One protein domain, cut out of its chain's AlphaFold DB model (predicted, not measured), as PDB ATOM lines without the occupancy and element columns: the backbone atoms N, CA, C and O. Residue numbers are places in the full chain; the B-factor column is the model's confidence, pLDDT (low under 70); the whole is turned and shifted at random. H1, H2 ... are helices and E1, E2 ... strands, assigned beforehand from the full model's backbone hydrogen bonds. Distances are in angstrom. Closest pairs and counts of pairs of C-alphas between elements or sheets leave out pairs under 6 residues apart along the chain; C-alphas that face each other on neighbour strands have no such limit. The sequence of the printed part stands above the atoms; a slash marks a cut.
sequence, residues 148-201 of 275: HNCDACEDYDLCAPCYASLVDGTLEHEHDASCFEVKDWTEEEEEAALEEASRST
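This is residues 148 to 201 of the 275 residues of the protein "ZZ-type domain-containing protein" of Micromonas commoda (strain RCC299 / NOUM17 / CCMP2709) (UniProt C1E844). A small compact head bears one long helical arm: residues 185 to 201, of which 187 to 201 belong to H2, stick out from it and make the length. The head is a little sheet of three short strands with the short helix H1 over its edge strand E2, and a long stretch with no named element, residues 168 to 179, leads back from H1 to E3. The printed part has 54 residues, with two named helices and three named strands in the order E1, E2, H1, E3, H2; the sheet runs E2, E1, E3, antiparallel, and the class is mixed. The whole is extended, with a radius of gyration of the C-alphas of 15.7 A and spans of 49 by 21 by 14 A.

E1, residues 148 to 150, is the inner strand. It forms a hairpin with E2, residues 157 to 159, at 154 degrees, with N 148 and O 158 within hydrogen-bond range at 2.9 A. H1, residues 160 to 167, is on the sheet and over E2 at a height of 7.7 A, and it stands up from the sheet at 52 degrees. The closest C-alphas of E1 and H1, those of His 148 and Tyr 163, are 7.0 A apart. E3, residues 180 to 183, is antiparallel to E1 at 136 degrees, with N 181 and O 149 at 3.0 A. E2, H1 and E3 form a split strand-helix-strand unit, two strands of one sheet with a helix between them along the chain and with E1 between them in the sheet, and its crossover is right-handed. H2, residues 187 to 201, is not on the sheet and is apart from E1, E2 and H1. In H1 and H2 every O i to N i+4 pair is within hydrogen-bond range.

E1 begins at C-alpha 148 (168.562, 167.823, 218.003) and is 6.6 A long; E2 is 6.9 A, H1 10.5 A and E3 9.2 A. H2 is 20.8 A long and ends at C-alpha 201 (187.166, 182.578, 242.197).

The two C-alphas farthest apart, those of Gly 169 and Thr 201, are 49.0 A apart. The printed part has no cut, and the link from H1 to E3 is long, with 12 residues. Residues 185 to 187 have pLDDT under 70.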
ATOM      1  N   HIS A 148     168.342 168.832 219.033       96.69
ATOM      2  CA  HIS A 148     168.562 167.823 218.003       96.69
ATOM      3  C   HIS A 148     168.953 168.539 216.707       96.69
ATOM      4  O   HIS A 148     168.073 169.132 216.079       96.69
ATOM      5  N   ASN A 149     170.231 168.517 216.315       96.19
ATOM      6  CA  ASN A 149     170.648 169.046 215.012       96.19
ATOM      7  C   ASN A 149     170.613 167.922 213.971       96.19
ATOM      8  O   ASN A 149     170.898 166.771 214.283       96.19
ATOM      9  N   CYS A 150     170.255 168.242 212.734       97.50
ATOM     10  CA  CYS A 150     170.371 167.292 211.634       97.50
ATOM     11  C   CYS A 150     171.772 167.375 211.021       97.50
ATOM     12  O   CYS A 150     172.139 168.423 210.508       97.50
ATOM     13  N   ASP A 151     172.530 166.282 210.977       96.50
ATOM     14  CA  ASP A 151     173.882 166.267 210.391       96.50
ATOM     15  C   ASP A 151     173.892 166.428 208.867       96.50
ATOM     16  O   ASP A 151     174.911 166.761 208.261       96.50
ATOM     17  N   ALA A 152     172.751 166.180 208.225       97.19
ATOM     18  CA  ALA A 152     172.596 166.328 206.785       97.19
ATOM     19  C   ALA A 152     172.197 167.757 206.366       97.19
ATOM     20  O   ALA A 152     172.281 168.090 205.181       97.19
ATOM     21  N   CYS A 153     171.777 168.609 207.307       97.12
ATOM     22  CA  CYS A 153     171.387 169.994 207.051       97.12
ATOM     23  C   CYS A 153     172.278 170.965 207.833       97.12
ATOM     24  O   CYS A 153     172.554 170.753 209.002       97.12
ATOM     25  N   GLU A 154     172.697 172.062 207.200       92.69
ATOM     26  CA  GLU A 154     173.678 172.987 207.794       92.69
ATOM     27  C   GLU A 154     173.144 173.716 209.043       92.69
ATOM     28  O   GLU A 154     173.892 173.908 209.994       92.69
ATOM     29  N   ASP A 155     171.841 174.024 209.079       93.75
ATOM     30  CA  ASP A 155     171.212 174.830 210.137       93.75
ATOM     31  C   ASP A 155     169.804 174.319 210.507       93.75
ATOM     32  O   ASP A 155     168.876 175.112 210.634       93.75
ATOM     33  N   TYR A 156     169.598 172.997 210.596       96.94
ATOM     34  CA  TYR A 156     168.284 172.451 210.969       96.94
ATOM     35  C   TYR A 156     168.285 171.886 212.388       96.94
ATOM     36  O   TYR A 156     168.863 170.827 212.648       96.94
ATOM     37  N   ASP A 157     167.595 172.578 213.289       97.06
ATOM     38  CA  ASP A 157     167.530 172.282 214.711       97.06
ATOM     39  C   ASP A 157     166.094 172.034 215.168       97.06
ATOM     40  O   ASP A 157     165.179 172.833 214.950       97.06
ATOM     41  N   LEU A 158     165.883 170.944 215.900       97.19
ATOM     42  CA  LEU A 158     164.605 170.626 216.521       97.19
ATOM     43  C   LEU A 158     164.735 170.573 218.042       97.19
ATOM     44  O   LEU A 158     165.682 170.030 218.606       97.19
ATOM     45  N   CYS A 159     163.725 171.103 218.732       97.06
ATOM     46  CA  CYS A 159     163.536 170.813 220.148       97.06
ATOM     47  C   CYS A 159     162.965 169.399 220.336       97.06
ATOM     48  O   CYS A 159     162.279 168.880 219.452       97.06
ATOM     49  N   ALA A 160     163.166 168.817 221.520       96.19
ATOM     50  CA  ALA A 160     162.667 167.488 221.884       96.19
ATOM     51  C   ALA A 160     161.213 167.171 221.444       96.19
ATOM     52  O   ALA A 160     160.996 166.112 220.855       96.19
ATOM     53  N   PRO A 161     160.194 168.043 221.641       97.38
ATOM     54  CA  PRO A 161     158.833 167.726 221.199       97.38
ATOM     55  C   PRO A 161     158.668 167.716 219.670       97.38
ATOM     56  O   PRO A 161     157.900 166.913 219.139       97.38
ATOM     57  N   CYS A 162     159.379 168.586 218.944       97.94
ATOM     58  CA  CYS A 162     159.361 168.574 217.480       97.94
ATOM     59  C   CYS A 162     160.110 167.363 216.920       97.94
ATOM     60  O   CYS A 162     159.649 166.779 215.945       97.94
ATOM     61  N   TYR A 163     161.198 166.946 217.567       97.38
ATOM     62  CA  TYR A 163     161.894 165.710 217.227       97.38
ATOM     63  C   TYR A 163     161.010 164.473 217.458       97.38
ATOM     64  O   TYR A 163     160.895 163.633 216.573       97.38
ATOM     65  N   ALA A 164     160.276 164.397 218.576       97.12
ATOM     66  CA  ALA A 164     159.282 163.337 218.786       97.12
ATOM     67  C   ALA A 164     158.212 163.325 217.677       97.12
ATOM     68  O   ALA A 164     157.864 162.273 217.155       97.12
ATOM     69  N   SER A 165     157.765 164.511 217.248       97.25
ATOM     70  CA  SER A 165     156.785 164.646 216.162       97.25
ATOM     71  C   SER A 165     157.341 164.213 214.800       97.25
ATOM     72  O   SER A 165     156.583 163.726 213.961       97.25
ATOM     73  N   LEU A 166     158.647 164.380 214.576       96.88
ATOM     74  CA  LEU A 166     159.355 163.865 213.403       96.88
ATOM     75  C   LEU A 166     159.421 162.333 213.436       96.88
ATOM     76  O   LEU A 166     159.088 161.693 212.443       96.88
ATOM     77  N   VAL A 167     159.784 161.738 214.577       96.44
ATOM     78  CA  VAL A 167     159.817 160.273 214.764       96.44
ATOM     79  C   VAL A 167     158.431 159.655 214.560       96.44
ATOM     80  O   VAL A 167     158.307 158.608 213.928       96.44
ATOM     81  N   ASP A 168     157.384 160.335 215.026       96.94
ATOM     82  CA  ASP A 168     155.990 159.930 214.822       96.94
ATOM     83  C   ASP A 168     155.507 160.122 213.367       96.94
ATOM     84  O   ASP A 168     154.390 159.725 213.026       96.94
ATOM     85  N   GLY A 169     156.308 160.756 212.501       95.94
ATOM     86  CA  GLY A 169     155.964 161.059 211.108       95.94
ATOM     87  C   GLY A 169     154.916 162.165 210.949       95.94
ATOM     88  O   GLY A 169     154.292 162.283 209.897       95.94
ATOM     89  N   THR A 170     154.682 162.962 211.995       97.00
ATOM     90  CA  THR A 170     153.758 164.108 211.959       97.00
ATOM     91  C   THR A 170     154.433 165.358 211.400       97.00
ATOM     92  O   THR A 170     153.775 166.198 210.786       97.00
ATOM     93  N   LEU A 171     155.739 165.495 211.624       96.12
ATOM     94  CA  LEU A 171     156.554 166.570 211.079       96.12
ATOM     95  C   LEU A 171     157.338 166.034 209.879       96.12
ATOM     96  O   LEU A 171     158.066 165.057 210.012       96.12
ATOM     97  N   GLU A 172     157.168 166.653 208.711       95.31
ATOM     98  CA  GLU A 172     157.897 166.265 207.502       95.31
ATOM     99  C   GLU A 172     159.256 166.978 207.460       95.31
ATOM    100  O   GLU A 172     159.330 168.208 207.451       95.31
ATOM    101  N   HIS A 173     160.330 166.192 207.417       95.50
ATOM    102  CA  HIS A 173     161.693 166.621 207.114       95.50
ATOM    103  C   HIS A 173     162.293 165.620 206.114       95.50
ATOM    104  O   HIS A 173     161.876 164.465 206.075       95.50
ATOM    105  N   GLU A 174     163.225 166.056 205.262       96.38
ATOM    106  CA  GLU A 174     163.727 165.234 204.144       96.38
ATOM    107  C   GLU A 174     164.548 164.020 204.613       96.38
ATOM    108  O   GLU A 174     164.618 163.009 203.914       96.38
ATOM    109  N   HIS A 175     165.119 164.104 205.815       94.94
ATOM    110  CA  HIS A 175     165.927 163.056 206.427       94.94
ATOM    111  C   HIS A 175     165.185 162.334 207.552       94.94
ATOM    112  O   HIS A 175     164.394 162.927 208.289       94.94
ATOM    113  N   ASP A 176     165.500 161.052 207.718       94.31
ATOM    114  CA  ASP A 176     164.988 160.242 208.819       94.31
ATOM    115  C   ASP A 176     165.563 160.700 210.171       94.31
ATOM    116  O   ASP A 176     166.641 161.294 210.252       94.31
ATOM    117  N   ALA A 177     164.896 160.315 211.264       93.94
ATOM    118  CA  ALA A 177     165.340 160.589 212.636       93.94
ATOM    119  C   ALA A 177     166.771 160.094 212.945       93.94
ATOM    120  O   ALA A 177     167.411 160.588 213.865       93.94
ATOM    121  N   SER A 178     167.299 159.149 212.158       95.31
ATOM    122  CA  SER A 178     168.675 158.655 212.289       95.31
ATOM    123  C   SER A 178     169.765 159.671 211.930       95.31
ATOM    124  O   SER A 178     170.917 159.461 212.294       95.31
ATOM    125  N   CYS A 179     169.424 160.756 211.229       96.19
ATOM    126  CA  CYS A 179     170.365 161.823 210.880       96.19
ATOM    127  C   CYS A 179     170.460 162.917 211.951       96.19
ATOM    128  O   CYS A 179     171.085 163.941 211.692       96.19
ATOM    129  N   PHE A 180     169.798 162.748 213.098       96.19
ATOM    130  CA  PHE A 180     169.816 163.735 214.168       96.19
ATOM    131  C   PHE A 180     170.794 163.337 215.270       96.19
ATOM    132  O   PHE A 180     170.651 162.273 215.875       96.19
ATOM    133  N   GLU A 181     171.740 164.225 215.564       95.00
ATOM    134  CA  GLU A 181     172.616 164.123 216.724       95.00
ATOM    135  C   GLU A 181     172.025 164.952 217.873       95.00
ATOM    136  O   GLU A 181     171.503 166.060 217.696       95.00
ATOM    137  N   VAL A 182     172.047 164.380 219.079       94.19
ATOM    138  CA  VAL A 182     171.659 165.116 220.281       94.19
ATOM    139  C   VAL A 182     172.882 165.895 220.736       94.19
ATOM    140  O   VAL A 182     173.789 165.335 221.348       94.19
ATOM    141  N   LYS A 183     172.896 167.199 220.458       85.56
ATOM    142  CA  LYS A 183     173.791 168.127 221.150       85.56
ATOM    143  C   LYS A 183     173.180 168.418 222.506       85.56
ATOM    144  O   LYS A 183     172.602 169.480 222.741       85.56
ATOM    145  N   ASP A 184     173.253 167.424 223.378       76.06
ATOM    146  CA  ASP A 184     173.172 167.699 224.798       76.06
ATOM    147  C   ASP A 184     174.403 168.537 225.128       76.06
ATOM    148  O   ASP A 184     175.514 168.197 224.715       76.06
ATOM    149  N   TRP A 185     174.205 169.659 225.824       66.62
ATOM    150  CA  TRP A 185     175.316 170.271 226.542       66.62
ATOM    151  C   TRP A 185     175.886 169.171 227.414       66.62
ATOM    152  O   TRP A 185     175.206 168.668 228.312       66.62
ATOM    153  N   THR A 186     177.071 168.706 227.043       66.38
ATOM    154  CA  THR A 186     177.659 167.567 227.722       66.38
ATOM    155  C   THR A 186     177.868 167.969 229.174       66.38
ATOM    156  O   THR A 186     178.272 169.097 229.459       66.38
ATOM    157  N   GLU A 187     177.590 167.059 230.107       69.81
ATOM    158  CA  GLU A 187     177.920 167.294 231.517       69.81
ATOM    159  C   GLU A 187     179.412 167.648 231.666       69.81
ATOM    160  O   GLU A 187     179.762 168.406 232.560       69.81
ATOM    161  N   GLU A 188     180.277 167.201 230.741       75.75
ATOM    162  CA  GLU A 188     181.681 167.625 230.648       75.75
ATOM    163  C   GLU A 188     181.854 169.124 230.352       75.75
ATOM    164  O   GLU A 188     182.723 169.754 230.949       75.75
ATOM    165  N   GLU A 189     181.051 169.727 229.471       73.75
ATOM    166  CA  GLU A 189     181.084 171.177 229.225       73.75
ATOM    167  C   GLU A 189     180.544 171.968 230.424       73.75
ATOM    168  O   GLU A 189     181.107 173.007 230.781       73.75
ATOM    169  N   GLU A 190     179.503 171.466 231.093       78.50
ATOM    170  CA  GLU A 190     178.993 172.071 232.330       78.50
ATOM    171  C   GLU A 190     180.019 171.961 233.474       78.50
ATOM    172  O   GLU A 190     180.263 172.933 234.197       78.50
ATOM    173  N   GLU A 191     180.683 170.810 233.612       82.56
ATOM    174  CA  GLU A 191     181.727 170.569 234.609       82.56
ATOM    175  C   GLU A 191     182.990 171.392 234.310       82.56
ATOM    176  O   GLU A 191     183.566 171.975 235.229       82.56
ATOM    177  N   ALA A 192     183.374 171.551 233.039       78.38
ATOM    178  CA  ALA A 192     184.467 172.432 232.627       78.38
ATOM    179  C   ALA A 192     184.161 173.907 232.930       78.38
ATOM    180  O   ALA A 192     185.021 174.621 233.456       78.38
ATOM    181  N   ALA A 193     182.929 174.360 232.679       76.69
ATOM    182  CA  ALA A 193     182.496 175.712 233.024       76.69
ATOM    183  C   ALA A 193     182.506 175.946 234.547       76.69
ATOM    184  O   ALA A 193     182.934 177.005 235.019       76.69
ATOM    185  N   LEU A 194     182.093 174.950 235.338       83.12
ATOM    186  CA  LEU A 194     182.187 174.986 236.801       83.12
ATOM    187  C   LEU A 194     183.643 174.974 237.287       83.12
ATOM    188  O   LEU A 194     183.975 175.708 238.225       83.12
ATOM    189  N   GLU A 195     184.529 174.200 236.656       87.69
ATOM    190  CA  GLU A 195     185.947 174.168 237.010       87.69
ATOM    191  C   GLU A 195     186.618 175.519 236.717       87.69
ATOM    192  O   GLU A 195     187.321 176.061 237.576       87.69
ATOM    193  N   GLU A 196     186.355 176.124 235.559       84.62
ATOM    194  CA  GLU A 196     186.879 177.444 235.199       84.62
ATOM    195  C   GLU A 196     186.346 178.546 236.129       84.62
ATOM    196  O   GLU A 196     187.115 179.394 236.605       84.62
ATOM    197  N   ALA A 197     185.062 178.490 236.493       80.69
ATOM    198  CA  ALA A 197     184.482 179.379 237.496       80.69
ATOM    199  C   ALA A 197     185.146 179.196 238.876       80.69
ATOM    200  O   ALA A 197     185.449 180.177 239.569       80.69
ATOM    201  N   SER A 198     185.444 177.956 239.276       87.12
ATOM    202  CA  SER A 198     186.128 177.663 240.542       87.12
ATOM    203  C   SER A 198     187.573 178.191 240.561       87.12
ATOM    204  O   SER A 198     187.994 178.821 241.535       87.12
ATOM    205  N   ARG A 199     188.316 178.054 239.457       83.25
ATOM    206  CA  ARG A 199     189.682 178.590 239.314       83.25
ATOM    207  C   ARG A 199     189.692 180.121 239.324       83.25
ATOM    208  O   ARG A 199     190.545 180.731 239.972       83.25
ATOM    209  N   SER A 200     188.706 180.741 238.680       77.56
ATOM    210  CA  SER A 200     188.560 182.202 238.621       77.56
ATOM    211  C   SER A 200     188.228 182.818 239.986       77.56
ATOM    212  O   SER A 200     188.701 183.907 240.314       77.56
ATOM    213  N   THR A 201     187.463 182.116 240.829       75.19
ATOM    214  CA  THR A 201     187.166 182.578 242.197       75.19
ATOM    215  C   THR A 201     188.349 182.405 243.154       75.19
ATOM    216  O   THR A 201     188.564 183.269 244.008       75.19
TER     217      THR A 201